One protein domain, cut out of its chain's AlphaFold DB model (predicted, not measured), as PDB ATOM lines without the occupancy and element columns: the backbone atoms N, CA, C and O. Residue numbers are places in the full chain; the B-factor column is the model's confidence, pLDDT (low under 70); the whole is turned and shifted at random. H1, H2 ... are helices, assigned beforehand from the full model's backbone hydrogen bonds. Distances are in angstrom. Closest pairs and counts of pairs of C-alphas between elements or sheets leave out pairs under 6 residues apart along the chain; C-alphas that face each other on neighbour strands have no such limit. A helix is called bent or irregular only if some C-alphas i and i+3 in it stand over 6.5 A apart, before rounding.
ATOM      1  N   THR A  91     -12.753  10.489  -9.197       81.50
ATOM      2  CA  THR A  91     -13.575   9.290  -8.950       81.50
ATOM      3  C   THR A  91     -14.667   9.114 -10.008       81.50
ATOM      4  O   THR A  91     -14.851   8.017 -10.524       81.50
ATOM      5  N   ALA A  92     -15.313  10.207 -10.424       83.25
ATOM      6  CA  ALA A  92     -16.291  10.206 -11.511       83.25
ATOM      7  C   ALA A  92     -15.720   9.675 -12.841       83.25
ATOM      8  O   ALA A  92     -16.384   8.903 -13.527       83.25
ATOM      9  N   TYR A  93     -14.481  10.033 -13.194       83.69
ATOM     10  CA  TYR A  93     -13.827   9.542 -14.410       83.69
ATOM     11  C   TYR A  93     -13.565   8.032 -14.343       83.69
ATOM     12  O   TYR A  93     -13.827   7.328 -15.319       83.69
ATOM     13  N   LEU A  94     -13.107   7.523 -13.193       84.12
ATOM     14  CA  LEU A  94     -12.911   6.084 -12.989       84.12
ATOM     15  C   LEU A  94     -14.227   5.309 -13.053       84.12
ATOM     16  O   LEU A  94     -14.276   4.264 -13.693       84.12
ATOM     17  N   VAL A  95     -15.291   5.829 -12.437       86.31
ATOM     18  CA  VAL A  95     -16.614   5.189 -12.457       86.31
ATOM     19  C   VAL A  95     -17.169   5.150 -13.878       86.31
ATOM     20  O   VAL A  95     -17.557   4.085 -14.342       86.31
ATOM     21  N   VAL A  96     -17.153   6.272 -14.604       85.88
ATOM     22  CA  VAL A  96     -17.656   6.326 -15.988       85.88
ATOM     23  C   VAL A  96     -16.835   5.425 -16.912       85.88
ATOM     24  O   VAL A  96     -17.410   4.653 -17.675       85.88
ATOM     25  N   THR A  97     -15.502   5.482 -16.829       84.38
ATOM     26  CA  THR A  97     -14.620   4.663 -17.678       84.38
ATOM     27  C   THR A  97     -14.741   3.179 -17.336       84.38
ATOM     28  O   THR A  97     -14.790   2.355 -18.242       84.38
ATOM     29  N   GLY A  98     -14.853   2.835 -16.051       86.06
ATOM     30  CA  GLY A  98     -15.043   1.459 -15.598       86.06
ATOM     31  C   GLY A  98     -16.393   0.886 -16.022       86.06
ATOM     32  O   GLY A  98     -16.438  -0.220 -16.547       86.06
ATOM     33  N   LEU A  99     -17.481   1.650 -15.877       86.19
ATOM     34  CA  LEU A  99     -18.807   1.243 -16.354       86.19
ATOM     35  C   LEU A  99     -18.832   1.067 -17.872       86.19
ATOM     36  O   LEU A  99     -19.357   0.071 -18.361       86.19
ATOM     37  N   TYR A 100     -18.235   2.003 -18.616       86.50
ATOM     38  CA  TYR A 100     -18.100   1.869 -20.063       86.50
ATOM     39  C   TYR A 100     -17.345   0.582 -20.415       86.50
ATOM     40  O   TYR A 100     -17.828  -0.204 -21.221       86.50
ATOM     41  N   PHE A 101     -16.217   0.327 -19.751       87.00
ATOM     42  CA  PHE A 101     -15.379  -0.836 -20.015       87.00
ATOM     43  C   PHE A 101     -16.083  -2.166 -19.708       87.00
ATOM     44  O   PHE A 101     -16.034  -3.082 -20.526       87.00
ATOM     45  N   LEU A 102     -16.808  -2.247 -18.585       84.44
ATOM     46  CA  LEU A 102     -17.631  -3.409 -18.225       84.44
ATOM     47  C   LEU A 102     -18.695  -3.724 -19.284       84.44
ATOM     48  O   LEU A 102     -18.988  -4.891 -19.523       84.44
ATOM     49  N   VAL A 103     -19.262  -2.696 -19.919       84.38
ATOM     50  CA  VAL A 103     -20.272  -2.852 -20.978       84.38
ATOM     51  C   VAL A 103     -19.638  -3.174 -22.334       84.38
ATOM     52  O   VAL A 103     -20.251  -3.859 -23.143       84.38
ATOM     53  N   THR A 104     -18.433  -2.678 -22.628       83.69
ATOM     54  CA  THR A 104     -17.816  -2.857 -23.954       83.69
ATOM     55  C   THR A 104     -17.015  -4.139 -24.115       83.69
ATOM     56  O   THR A 104     -16.831  -4.604 -25.242       83.69
ATOM     57  N   GLU A 105     -16.478  -4.670 -23.023       86.38
ATOM     58  CA  GLU A 105     -15.522  -5.766 -23.066       86.38
ATOM     59  C   GLU A 105     -16.231  -7.118 -23.216       86.38
ATOM     60  O   GLU A 105     -17.098  -7.494 -22.421       86.38
ATOM     61  N   LYS A 106     -15.828  -7.885 -24.237       83.00
ATOM     62  CA  LYS A 106     -16.523  -9.110 -24.663       83.00
ATOM     63  C   LYS A 106     -16.625 -10.163 -23.554       83.00
ATOM     64  O   LYS A 106     -17.628 -10.857 -23.446       83.00
ATOM     65  N   VAL A 107     -15.607 -10.259 -22.707       83.00
ATOM     66  CA  VAL A 107     -15.564 -11.235 -21.610       83.00
ATOM     67  C   VAL A 107     -16.729 -11.033 -20.642       83.00
ATOM     68  O   VAL A 107     -17.383 -12.001 -20.250       83.00
ATOM     69  N   PHE A 108     -17.012  -9.778 -20.278       81.69
ATOM     70  CA  PHE A 108     -18.113  -9.441 -19.380       81.69
ATOM     71  C   PHE A 108     -19.465  -9.610 -20.071       81.69
ATOM     72  O   PHE A 108     -20.393 -10.115 -19.447       81.69
ATOM     73  N   MET A 109     -19.557  -9.280 -21.363       82.12
ATOM     74  CA  MET A 109     -20.751  -9.537 -22.180       82.12
ATOM     75  C   MET A 109     -21.152 -11.009 -22.137       82.12
ATOM     76  O   MET A 109     -22.286 -11.336 -21.792       82.12
ATOM     77  N   ASP A 110     -20.201 -11.893 -22.445       81.88
ATOM     78  CA  ASP A 110     -20.440 -13.331 -22.481       81.88
ATOM     79  C   ASP A 110     -20.771 -13.859 -21.076       81.88
ATOM     80  O   ASP A 110     -21.626 -14.723 -20.927       81.88
ATOM     81  N   MET A 111     -20.132 -13.327 -20.027       81.94
ATOM     82  CA  MET A 111     -20.428 -13.703 -18.639       81.94
ATOM     83  C   MET A 111     -21.851 -13.310 -18.223       81.94
ATOM     84  O   MET A 111     -22.550 -14.112 -17.606       81.94
ATOM     85  N   VAL A 112     -22.296 -12.100 -18.573       81.75
ATOM     86  CA  VAL A 112     -23.666 -11.633 -18.307       81.75
ATOM     87  C   VAL A 112     -24.676 -12.461 -19.097       81.75
ATOM     88  O   VAL A 112     -25.695 -12.857 -18.533       81.75
ATOM     89  N   ALA A 113     -24.386 -12.766 -20.366       79.81
ATOM     90  CA  ALA A 113     -25.240 -13.601 -21.204       79.81
ATOM     91  C   ALA A 113     -25.395 -15.017 -20.625       79.81
ATOM     92  O   ALA A 113     -26.525 -15.448 -20.402       79.81
ATOM     93  N   SER A 114     -24.293 -15.696 -20.284       79.25
ATOM     94  CA  SER A 114     -24.330 -17.031 -19.667       79.25
ATOM     95  C   SER A 114     -25.040 -17.028 -18.309       79.25
ATOM     96  O   SER A 114     -25.764 -17.967 -17.976       79.25
ATOM     97  N   TRP A 115     -24.847 -15.976 -17.506       79.31
ATOM     98  CA  TRP A 115     -25.515 -15.852 -16.211       79.31
ATOM     99  C   TRP A 115     -27.030 -15.654 -16.359       79.31
ATOM    100  O   TRP A 115     -27.783 -16.245 -15.583       79.31
ATOM    101  N   LEU A 116     -27.479 -14.874 -17.353       77.88
ATOM    102  CA  LEU A 116     -28.905 -14.721 -17.664       77.88
ATOM    103  C   LEU A 116     -29.510 -16.025 -18.193       77.88
ATOM    104  O   LEU A 116     -30.542 -16.444 -17.680       77.88
ATOM    105  N   GLU A 117     -28.837 -16.700 -19.129       72.50
ATOM    106  CA  GLU A 117     -29.331 -17.949 -19.726       72.50
ATOM    107  C   GLU A 117     -29.575 -19.032 -18.663       72.50
ATOM    108  O   GLU A 117     -30.571 -19.759 -18.700       72.50
ATOM    109  N   ASN A 118     -28.708 -19.106 -17.649       72.81
ATOM    110  CA  ASN A 118     -28.860 -20.066 -16.558       72.81
ATOM    111  C   ASN A 118     -30.070 -19.771 -15.645       72.81
ATOM    112  O   ASN A 118     -30.492 -20.638 -14.880       72.81
ATOM    113  N   ARG A 119     -30.639 -18.558 -15.699       70.38
ATOM    114  CA  ARG A 119     -31.840 -18.180 -14.938       70.38
ATOM    115  C   ARG A 119     -33.152 -18.525 -15.651       70.38
ATOM    116  O   ARG A 119     -34.165 -18.502 -14.960       70.38
ATOM    117  N   ARG A 120     -33.122 -18.879 -16.948       65.00
ATOM    118  CA  ARG A 120     -34.270 -19.280 -17.792       65.00
ATOM    119  C   ARG A 120     -35.534 -18.453 -17.532       65.00
ATOM    120  O   ARG A 120     -36.449 -18.903 -16.844       65.00
ATOM    121  N   PHE A 121     -35.601 -17.250 -18.091       68.19
ATOM    122  CA  PHE A 121     -36.827 -16.466 -18.050       68.19
ATOM    123  C   PHE A 121     -37.807 -16.964 -19.117       68.19
ATOM    124  O   PHE A 121     -37.660 -16.710 -20.312       68.19
ATOM    125  N   ASP A 122     -38.884 -17.598 -18.662       63.22
ATOM    126  CA  ASP A 122     -39.951 -18.129 -19.522       63.22
ATOM    127  C   ASP A 122     -40.629 -17.069 -20.418       63.22
ATOM    128  O   ASP A 122     -41.236 -17.399 -21.437       63.22
ATOM    129  N   TYR A 123     -40.508 -15.781 -20.071       64.81
ATOM    130  CA  TYR A 123     -41.086 -14.670 -20.831       64.81
ATOM    131  C   TYR A 123     -40.407 -14.435 -22.190       64.81
ATOM    132  O   TYR A 123     -41.042 -13.934 -23.114       64.81
ATOM    133  N   PHE A 124     -39.123 -14.780 -22.336       67.31
ATOM    134  CA  PHE A 124     -38.365 -14.491 -23.558       67.31
ATOM    135  C   PHE A 124     -38.408 -15.611 -24.599       67.31
ATOM    136  O   PHE A 124     -37.684 -15.508 -25.589       67.31
ATOM    137  N   GLU A 125     -39.214 -16.666 -24.406       69.25
ATOM    138  CA  GLU A 125     -39.314 -17.788 -25.359       69.25
ATOM    139  C   GLU A 125     -37.914 -18.325 -25.767       69.25
ATOM    140  O   GLU A 125     -37.643 -18.523 -26.950       69.25
ATOM    141  N   SER A 126     -36.989 -18.398 -24.789       70.69
ATOM    142  CA  SER A 126     -35.522 -18.593 -24.906       70.69
ATOM    143  C   SER A 126     -34.845 -17.985 -26.149       70.69
ATOM    144  O   SER A 126     -33.869 -18.503 -26.706       70.69
ATOM    145  N   LEU A 127     -35.302 -16.798 -26.549       74.31
ATOM    146  CA  LEU A 127     -34.590 -15.871 -27.434       74.31
ATOM    147  C   LEU A 127     -33.583 -15.000 -26.661       74.31
ATOM    148  O   LEU A 127     -33.017 -14.067 -27.231       74.31
ATOM    149  N   GLU A 128     -33.323 -15.296 -25.383       76.75
ATOM    150  CA  GLU A 128     -32.353 -14.587 -24.533       76.75
ATOM    151  C   GLU A 128     -30.964 -14.501 -25.178       76.75
ATOM    152  O   GLU A 128     -30.312 -13.461 -25.118       76.75
ATOM    153  N   THR A 129     -30.560 -15.549 -25.898       76.44
ATOM    154  CA  THR A 129     -29.300 -15.610 -26.654       76.44
ATOM    155  C   THR A 129     -29.175 -14.528 -27.729       76.44
ATOM    156  O   THR A 129     -28.061 -14.154 -28.089       76.44
ATOM    157  N   PHE A 130     -30.291 -13.983 -28.220       81.75
ATOM    158  CA  PHE A 130     -30.309 -12.877 -29.176       81.75
ATOM    159  C   PHE A 130     -30.641 -11.540 -28.507       81.75
ATOM    160  O   PHE A 130     -29.999 -10.534 -28.808       81.75
ATOM    161  N   TYR A 131     -31.610 -11.516 -27.585       83.38
ATOM    162  CA  TYR A 131     -32.036 -10.292 -26.902       83.38
ATOM    163  C   TYR A 131     -30.965  -9.731 -25.969       83.38
ATOM    164  O   TYR A 131     -30.734  -8.522 -25.983       83.38
ATOM    165  N   VAL A 132     -30.300 -10.574 -25.175       84.25
ATOM    166  CA  VAL A 132     -29.332 -10.111 -24.171       84.25
ATOM    167  C   VAL A 132     -28.128  -9.446 -24.844       84.25
ATOM    168  O   VAL A 132     -27.870  -8.277 -24.542       84.25
ATOM    169  N   PRO A 133     -27.445 -10.070 -25.827       84.69
ATOM    170  CA  PRO A 133     -26.356  -9.392 -26.527       84.69
ATOM    171  C   PRO A 133     -26.824  -8.160 -27.311       84.69
ATOM    172  O   PRO A 133     -26.111  -7.157 -27.349       84.69
ATOM    173  N   ALA A 134     -28.029  -8.188 -27.897       88.44
ATOM    174  CA  ALA A 134     -28.584  -7.037 -28.611       88.44
ATOM    175  C   ALA A 134     -28.822  -5.833 -27.685       88.44
ATOM    176  O   ALA A 134     -28.468  -4.709 -28.041       88.44
ATOM    177  N   LEU A 135     -29.384  -6.059 -26.494       88.25
ATOM    178  CA  LEU A 135     -29.613  -5.015 -25.494       88.25
ATOM    179  C   LEU A 135     -28.298  -4.403 -25.024       88.25
ATOM    180  O   LEU A 135     -28.188  -3.178 -24.951       88.25
ATOM    181  N   ILE A 136     -27.284  -5.224 -24.754       86.88
ATOM    182  CA  ILE A 136     -26.008  -4.681 -24.299       86.88
ATOM    183  C   ILE A 136     -25.286  -3.930 -25.435       86.88
ATOM    184  O   ILE A 136     -24.741  -2.851 -25.205       86.88
ATOM    185  N   LEU A 137     -25.362  -4.402 -26.686       88.56
ATOM    186  CA  LEU A 137     -24.855  -3.653 -27.846       88.56
ATOM    187  C   LEU A 137     -25.595  -2.326 -28.065       88.56
ATOM    188  O   LEU A 137     -24.969  -1.337 -28.446       88.56
ATOM    189  N   LEU A 138     -26.904  -2.268 -27.806       91.12
ATOM    190  CA  LEU A 138     -27.669  -1.016 -27.825       91.12
ATOM    191  C   LEU A 138     -27.199  -0.054 -26.729       91.12
ATOM    192  O   LEU A 138     -27.011   1.134 -27.002       91.12
ATOM    193  N   LEU A 139     -26.941  -0.558 -25.518       89.56
ATOM    194  CA  LEU A 139     -26.344   0.230 -24.438       89.56
ATOM    195  C   LEU A 139     -24.956   0.752 -24.842       89.56
ATOM    196  O   LEU A 139     -24.692   1.945 -24.676       89.56
ATOM    197  N   GLN A 140     -24.111  -0.077 -25.463       89.19
ATOM    198  CA  GLN A 140     -22.802   0.330 -25.988       89.19
ATOM    199  C   GLN A 140     -22.914   1.392 -27.092       89.19
ATOM    200  O   GLN A 140     -22.125   2.341 -27.123       89.19
ATOM    201  N   LEU A 141     -23.884   1.264 -27.999       91.81
ATOM    202  CA  LEU A 141     -24.145   2.279 -29.018       91.81
ATOM    203  C   LEU A 141     -24.570   3.599 -28.379       91.81
ATOM    204  O   LEU A 141     -24.082   4.649 -28.789       91.81
ATOM    205  N   SER A 142     -25.449   3.548 -27.377       90.81
ATOM    206  CA  SER A 142     -25.955   4.744 -26.700       90.81
ATOM    207  C   SER A 142     -24.841   5.495 -25.965       90.81
ATOM    208  O   SER A 142     -24.714   6.712 -26.115       90.81
ATOM    209  N   SER A 143     -23.967   4.770 -25.257       88.19
ATOM    210  CA  SER A 143     -22.827   5.346 -24.544       88.19
ATOM    211  C   SER A 143     -21.785   5.904 -25.514       88.19
ATOM    212  O   SER A 143     -21.302   7.022 -25.332       88.19
ATOM    213  N   SER A 144     -21.501   5.183 -26.602       90.00
ATOM    214  CA  SER A 144     -20.572   5.628 -27.645       90.00
ATOM    215  C   SER A 144     -21.094   6.861 -28.388       90.00
ATOM    216  O   SER A 144     -20.330   7.790 -28.663       90.00
ATOM    217  N   ALA A 145     -22.394   6.905 -28.691       90.81
ATOM    218  CA  ALA A 145     -23.044   8.039 -29.342       90.81
ATOM    219  C   ALA A 145     -23.038   9.285 -28.449       90.81
ATOM    220  O   ALA A 145     -22.696  10.365 -28.929       90.81
ATOM    221  N   LEU A 146     -23.328   9.131 -27.152       89.94
ATOM    222  CA  LEU A 146     -23.242  10.221 -26.179       89.94
ATOM    223  C   LEU A 146     -21.821  10.800 -26.119       89.94
ATOM    224  O   LEU A 146     -21.639  12.011 -26.252       89.94
ATOM    225  N   MET A 147     -20.804   9.943 -25.998       84.88
ATOM    226  CA  MET A 147     -19.402  10.372 -25.949       84.88
ATOM    227  C   MET A 147     -18.933  11.029 -27.254       84.88
ATOM    228  O   MET A 147     -18.179  12.004 -27.229       84.88
ATOM    229  N   THR A 148     -19.403  10.532 -28.399       87.62
ATOM    230  CA  THR A 148     -19.091  11.109 -29.714       87.62
ATOM    231  C   THR A 148     -19.776  12.465 -29.884       87.62
ATOM    232  O   THR A 148     -19.135  13.413 -30.335       87.62
ATOM    233  N   GLY A 149     -21.033  12.596 -29.450       87.31
ATOM    234  CA  GLY A 149     -21.776  13.858 -29.446       87.31
ATOM    235  C   GLY A 149     -21.097  14.924 -28.589       87.31
ATOM    236  O   GLY A 149     -20.904  16.046 -29.049       87.31
ATOM    237  N   LEU A 150     -20.623  14.559 -27.393       86.62
ATOM    238  CA  LEU A 150     -19.820  15.456 -26.556       86.62
ATOM    239  C   LEU A 150     -18.520  15.893 -27.257       86.62
ATOM    240  O   LEU A 150     -18.152  17.066 -27.201       86.62
ATOM    241  N   CYS A 151     -17.853  14.985 -27.978       84.81
ATOM    242  CA  CYS A 151     -16.652  15.315 -28.752       84.81
ATOM    243  C   CYS A 151     -16.920  16.305 -29.900       84.81
ATOM    244  O   CYS A 151     -16.029  17.100 -30.209       84.81
ATOM    245  N   VAL A 152     -18.115  16.311 -30.505       87.69
ATOM    246  CA  VAL A 152     -18.479  17.264 -31.575       87.69
ATOM    247  C   VAL A 152     -18.385  18.707 -31.081       87.69
ATOM    248  O   VAL A 152     -17.822  19.551 -31.777       87.69
ATOM    249  N   PHE A 153     -18.825  18.976 -29.848       87.62
ATOM    250  CA  PHE A 153     -18.747  20.315 -29.252       87.62
ATOM    251  C   PHE A 153     -17.307  20.807 -29.038       87.62
ATOM    252  O   PHE A 153     -17.079  22.009 -28.947       87.62
ATOM    253  N   THR A 154     -16.317  19.907 -29.005       81.69
ATOM    254  CA  THR A 154     -14.896  20.278 -28.860       81.69
ATOM    255  C   THR A 154     -14.221  20.675 -30.180       81.69
ATOM    256  O   THR A 154     -13.050  21.050 -30.171       81.69
ATOM    257  N   GLY A 155     -14.917  20.571 -31.321       82.88
ATOM    258  CA  GLY A 155     -14.406  20.965 -32.644       82.88
ATOM    259  C   GLY A 155     -13.397  19.995 -33.281       82.88
ATOM    260  O   GLY A 155     -12.912  20.237 -34.385       82.88
ATOM    261  N   ASN A 156     -13.087  18.867 -32.636       85.44
ATOM    262  CA  ASN A 156     -12.098  17.899 -33.120       85.44
ATOM    263  C   ASN A 156     -12.686  16.908 -34.141       85.44
ATOM    264  O   ASN A 156     -12.854  15.721 -33.854       85.44
ATOM    265  N   LEU A 157     -12.952  17.377 -35.366       86.44
ATOM    266  CA  LEU A 157     -13.622  16.589 -36.415       86.44
ATOM    267  C   LEU A 157     -12.944  15.242 -36.716       86.44
ATOM    268  O   LEU A 157     -13.631  14.240 -36.884       86.44
ATOM    269  N   ARG A 158     -11.605  15.172 -36.725       88.81
ATOM    270  CA  ARG A 158     -10.876  13.917 -37.010       88.81
ATOM    271  C   ARG A 158     -11.228  12.794 -36.027       88.81
ATOM    272  O   ARG A 158     -11.424  11.657 -36.443       88.81
ATOM    273  N   LEU A 159     -11.327  13.121 -34.737       85.31
ATOM    274  CA  LEU A 159     -11.682  12.152 -33.697       85.31
ATOM    275  C   LEU A 159     -13.160  11.763 -33.776       85.31
ATOM    276  O   LEU A 159     -13.494  10.598 -33.571       85.31
ATOM    277  N   VAL A 160     -14.035  12.707 -34.130       88.62
ATOM    278  CA  VAL A 160     -15.461  12.442 -34.362       88.62
ATOM    279  C   VAL A 160     -15.650  11.458 -35.518       88.62
ATOM    280  O   VAL A 160     -16.368  10.474 -35.365       88.62
ATOM    281  N   PHE A 161     -14.964  11.655 -36.648       90.81
ATOM    282  CA  PHE A 161     -15.052  10.732 -37.784       90.81
ATOM    283  C   PHE A 161     -14.550   9.330 -37.429       90.81
ATOM    284  O   PHE A 161     -15.231   8.346 -37.720       90.81
ATOM    285  N   LEU A 162     -13.396   9.236 -36.760       90.00
ATOM    286  CA  LEU A 162     -12.834   7.950 -36.353       90.00
ATOM    287  C   LEU A 162     -13.761   7.218 -35.372       90.00
ATOM    288  O   LEU A 162     -14.077   6.054 -35.596       90.00
ATOM    289  N   SER A 163     -14.233   7.905 -34.327       87.69
ATOM    290  CA  SER A 163     -15.122   7.320 -33.313       87.69
ATOM    291  C   SER A 163     -16.484   6.920 -33.878       87.69
ATOM    292  O   SER A 163     -16.977   5.842 -33.550       87.69
ATOM    293  N   THR A 164     -17.059   7.719 -34.778       90.00
ATOM    294  CA  THR A 164     -18.311   7.375 -35.468       90.00
ATOM    295  C   THR A 164     -18.134   6.125 -36.322       90.00
ATOM    296  O   THR A 164     -18.990   5.240 -36.324       90.00
ATOM    297  N   PHE A 165     -17.014   6.005 -37.034       90.94
ATOM    298  CA  PHE A 165     -16.756   4.825 -37.849       90.94
ATOM    299  C   PHE A 165     -16.556   3.571 -36.985       90.94
ATOM    300  O   PHE A 165     -17.240   2.569 -37.194       90.94
ATOM    301  N   THR A 166     -15.666   3.615 -35.992       87.62
ATOM    302  CA  THR A 166     -15.299   2.422 -35.215       87.62
ATOM    303  C   THR A 166     -16.332   2.045 -34.158       87.62
ATOM    304  O   THR A 166     -16.736   0.887 -34.094       87.62
ATOM    305  N   ASN A 167     -16.792   2.997 -33.344       86.44
ATOM    306  CA  ASN A 167     -17.655   2.704 -32.197       86.44
ATOM    307  C   ASN A 167     -19.141   2.687 -32.556       86.44
ATOM    308  O   ASN A 167     -19.906   1.984 -31.905       86.44
ATOM    309  N   ILE A 168     -19.563   3.430 -33.586       90.88
ATOM    310  CA  ILE A 168     -20.981   3.506 -33.967       90.88
ATOM    311  C   ILE A 168     -21.256   2.623 -35.183       90.88
ATOM    312  O   ILE A 168     -22.047   1.690 -35.096       90.88
ATOM    313  N   ARG A 169     -20.602   2.864 -36.326       92.56
ATOM    314  CA  ARG A 169     -20.947   2.190 -37.590       92.56
ATOM    315  C   ARG A 169     -20.665   0.686 -37.562       92.56
ATOM    316  O   ARG A 169     -21.527  -0.079 -38.000       92.56
ATOM    317  N   ILE A 170     -19.490   0.266 -37.079       90.56
ATOM    318  CA  ILE A 170     -19.126  -1.161 -36.991       90.56
ATOM    319  C   ILE A 170     -20.051  -1.884 -36.009       90.56
ATOM    320  O   ILE A 170     -20.619  -2.912 -36.369       90.56
ATOM    321  N   LYS A 171     -20.264  -1.319 -34.816       89.50
ATOM    322  CA  LYS A 171     -21.136  -1.912 -33.791       89.50
ATOM    323  C   LYS A 171     -22.606  -1.933 -34.193       89.50
ATOM    324  O   LYS A 171     -23.289  -2.918 -33.943       89.50
ATOM    325  N   TYR A 172     -23.084  -0.912 -34.902       91.81
ATOM    326  CA  TYR A 172     -24.426  -0.920 -35.479       91.81
ATOM    327  C   TYR A 172     -24.589  -2.056 -36.491       91.81
ATOM    328  O   TYR A 172     -25.605  -2.745 -36.490       91.81
ATOM    329  N   ARG A 173     -23.582  -2.282 -37.348       92.69
ATOM    330  CA  ARG A 173     -23.601  -3.409 -38.290       92.69
ATOM    331  C   ARG A 173     -23.590  -4.748 -37.550       92.69
ATOM    332  O   ARG A 173     -24.381  -5.613 -37.901       92.69
ATOM    333  N   GLU A 174     -22.754  -4.891 -36.522       90.88
ATOM    334  CA  GLU A 174     -22.695  -6.086 -35.667       90.88
ATOM    335  C   GLU A 174     -24.051  -6.381 -35.004       90.88
ATOM    336  O   GLU A 174     -24.530  -7.508 -35.076       90.88
ATOM    337  N   LEU A 175     -24.723  -5.363 -34.455       90.56
ATOM    338  CA  LEU A 175     -26.071  -5.485 -33.896       90.56
ATOM    339  C   LEU A 175     -27.087  -5.950 -34.949       90.56
ATOM    340  O   LEU A 175     -27.855  -6.884 -34.715       90.56
ATOM    341  N   GLN A 176     -27.099  -5.292 -36.108       92.06
ATOM    342  CA  GLN A 176     -28.078  -5.558 -37.159       92.06
ATOM    343  C   GLN A 176     -27.900  -6.948 -37.777       92.06
ATOM    344  O   GLN A 176     -28.870  -7.691 -37.911       92.06
ATOM    345  N   GLU A 177     -26.676  -7.301 -38.166       91.19
ATOM    346  CA  GLU A 177     -26.377  -8.559 -38.856       91.19
ATOM    347  C   GLU A 177     -26.269  -9.744 -37.899       91.19
ATOM    348  O   GLU A 177     -26.724 -10.830 -38.247       91.19
ATOM    349  N   GLY A 178     -25.710  -9.542 -36.705       87.56
ATOM    350  CA  GLY A 178     -25.481 -10.613 -35.741       87.56
ATOM    351  C   GLY A 178     -26.716 -10.995 -34.933       87.56
ATOM    352  O   GLY A 178     -26.898 -12.173 -34.640       87.56
ATOM    353  N   TYR A 179     -27.574 -10.027 -34.588       88.56
ATOM    354  CA  TYR A 179     -28.630 -10.259 -33.597       88.56
ATOM    355  C   TYR A 179     -30.021  -9.863 -34.083       88.56
ATOM    356  O   TYR A 179     -30.933 -10.678 -34.010       88.56
ATOM    357  N   VAL A 180     -30.210  -8.659 -34.636       88.69
ATOM    358  CA  VAL A 180     -31.556  -8.170 -35.000       88.69
ATOM    359  C   VAL A 180     -32.156  -8.942 -36.176       88.69
ATOM    360  O   VAL A 180     -33.322  -9.324 -36.111       88.69
ATOM    361  N   LYS A 181     -31.393  -9.178 -37.253       91.62
ATOM    362  CA  LYS A 181     -31.889  -9.930 -38.419       91.62
ATOM    363  C   LYS A 181     -32.234 -11.387 -38.069       91.62
ATOM    364  O   LYS A 181     -33.358 -11.779 -38.375       91.62
ATOM    365  N   PRO A 182     -31.354 -12.173 -37.407       88.75
ATOM    366  CA  PRO A 182     -31.714 -13.517 -36.961       88.75
ATOM    367  C   PRO A 182     -32.912 -13.513 -36.017       88.75
ATOM    368  O   PRO A 182     -33.834 -14.291 -36.217       88.75
ATOM    369  N   LEU A 183     -32.952 -12.593 -35.047       87.81
ATOM    370  CA  LEU A 183     -34.065 -12.485 -34.107       87.81
ATOM    371  C   LEU A 183     -35.405 -12.280 -34.822       87.81
ATOM    372  O   LEU A 183     -36.368 -12.969 -34.505       87.81
ATOM    373  N   ARG A 184     -35.465 -11.374 -35.807       88.19
ATOM    374  CA  ARG A 184     -36.675 -11.160 -36.618       88.19
ATOM    375  C   ARG A 184     -37.088 -12.419 -37.367       88.19
ATOM    376  O   ARG A 184     -38.250 -12.781 -37.306       88.19
ATOM    377  N   HIS A 185     -36.140 -13.106 -37.999       88.19
ATOM    378  CA  HIS A 185     -36.429 -14.346 -38.715       88.19
ATOM    379  C   HIS A 185     -36.990 -15.437 -37.786       88.19
ATOM    380  O   HIS A 185     -37.927 -16.143 -38.149       88.19
ATOM    381  N   GLU A 186     -36.440 -15.585 -36.575       86.31
ATOM    382  CA  GLU A 186     -36.970 -16.541 -35.594       86.31
ATOM    383  C   GLU A 186     -38.360 -16.134 -35.079       86.31
ATOM    384  O   GLU A 186     -39.203 -17.002 -34.866       86.31
ATOM    385  N   LEU A 187     -38.615 -14.836 -34.896       86.38
ATOM    386  CA  LEU A 187     -39.929 -14.326 -34.497       86.38
ATOM    387  C   LEU A 187     -40.974 -14.537 -35.597       86.38
ATOM    388  O   LEU A 187     -42.037 -15.073 -35.311       86.38
ATOM    389  N   GLU A 188     -40.655 -14.204 -36.847       88.06
ATOM    390  CA  GLU A 188     -41.529 -14.410 -38.011       88.06
ATOM    391  C   GLU A 188     -41.909 -15.893 -38.171       88.06
ATOM    392  O   GLU A 188     -43.068 -16.220 -38.420       88.06
ATOM    393  N   ALA A 189     -40.962 -16.813 -37.943       85.69
ATOM    394  CA  ALA A 189     -41.241 -18.248 -37.956       85.69
ATOM    395  C   ALA A 189     -42.204 -18.683 -36.833       85.69
ATOM    396  O   ALA A 189     -42.984 -19.618 -37.018       85.69
ATOM    397  N   LEU A 190     -42.159 -18.021 -35.671       85.50
ATOM    398  CA  LEU A 190     -43.028 -18.305 -34.526       85.50
ATOM    399  C   LEU A 190     -44.394 -17.613 -34.615       85.50
ATOM    400  O   LEU A 190     -45.364 -18.140 -34.073       85.50
ATOM    401  N   GLU A 191     -44.499 -16.470 -35.294       86.50
ATOM    402  CA  GLU A 191     -45.752 -15.725 -35.495       86.50
ATOM    403  C   GLU A 191     -46.816 -16.537 -36.246       86.50
ATOM    404  O   GLU A 191     -48.010 -16.339 -36.024       86.50
ATOM    405  N   LEU A 192     -46.398 -17.513 -37.057       86.62
ATOM    406  CA  LEU A 192     -47.288 -18.474 -37.719       86.62
ATOM    407  C   LEU A 192     -48.054 -19.370 -36.730       86.62
ATOM    408  O   LEU A 192     -49.070 -19.970 -37.087       86.62
ATOM    409  N   TYR A 193     -47.574 -19.472 -35.489       89.25
ATOM    410  CA  TYR A 193     -48.121 -20.341 -34.457       89.25
ATOM    411  C   TYR A 193     -48.727 -19.524 -33.321       89.25
ATOM    412  O   TYR A 193     -48.102 -18.635 -32.733       89.25
TER     413      TYR A 193
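What this domain is: This is residues 91 to 193 of the 250 residues of the protein "Putative ERAD-associated E3 ubiquitin-protein ligase HRD1B-like" of Penaeus vannamei (UniProt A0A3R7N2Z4). What does the model look like? It is a long helical hairpin, H3 and H4 side by side and running opposite ways, with two shorter helices, H1 and H2, meeting at a corner that packs on the other side of H3. H3 is in the middle; residues 91 to 99 of H1 stick out from the body, and the second arm of H4, H4b, runs on past the first residues of H3. What is it built of? The printed part has 103 residues with four named helices, in the order H1, H2, H3, H4, and no named strand, so the class is all helix. How compact is it? It is loose, with a radius of gyration of the C-alphas of 16.4 A, and elongated, spanning 53 by 30 by 18 A.

How they stand to each other: How does the longest helix run? H4, residues 157 to 191, was assigned as one helix by its hydrogen bonds but is bent, with C-alphas 178 and 181 7.0 A apart. Its arms H4a, residues 157 to 178, and H4b, residues 181 to 191, stand at a shallow tilt of 33 degrees, only just short of steep. What does H3, residues 128 to 153, touch? It is the hub, touching three other helices: it forms a helical hairpin with H4a, opposite ways at a shallow tilt of 13 degrees, with the closest C-alphas, those of Leu 141 and Ile 168, 6.0 A apart. H3 and H4b only just touch, and only at their ends, with 3 pairs of C-alphas within 8 A, the closest being those of Phe 130 and Leu 183 at 6.2 A. Where are the other two helices? H2, residues 106 to 117, forms a helical hairpin with H3, opposite ways at a steep tilt of 39 degrees, and touches residues 128 to 136 of H3 alone, the closest C-alphas being those of Ala 113 and Val 132 at 6.1 A. H1, residues 91 to 104, touches H3 with residues 100 to 104 alone, opposite ways at a steep tilt of 44 degrees, and the closest C-alphas, those of Thr 104 and Gln 140, are 6.3 A apart. H1 and H2 only just touch, with 3 pairs of C-alphas within 8 A, and only at the corner by their link; both are apart from H4a and H4b. How do the backbones run? Every O i to N i+4 pair is within hydrogen-bond range in H1, H2 and H4b, against 20 of 22 in H3 and 16 of 18 in H4a.

Where its parts are: Where do H4a and H4b lie? H4a begins at C-alpha 157, (-13.622, 16.589, -36.415), and is 29.7 A long from first to last C-alpha; H4b is 15.3 A long and ends at C-alpha 191, (-45.752, -15.725, -35.495). How long are the others? H3 is 37.8 A long, and is neither bent nor irregular, but only just: C-alphas 129 and 132 are 6.0 A apart. H1 begins at C-alpha 91, (-13.575, 9.290, -8.950), and is 19.8 A long, while H2 is 16.3 A long.

The domain as a whole: How far does it reach? The two C-alphas farthest apart, those of Gly 155 and Tyr 193, are 53.3 A apart. Which stretches stand free? They are residues 91 to 99, which belong to H1, and residues 153 to 158. How are the helices linked? The links H1 to H2 and H3 to H4 are tight, the link H2 to H3 is short with 10 residues, and the printed part has no cut. Where is confidence low? The mean pLDDT of the printed part is 84.7, and residues 120 to 125 are under 70.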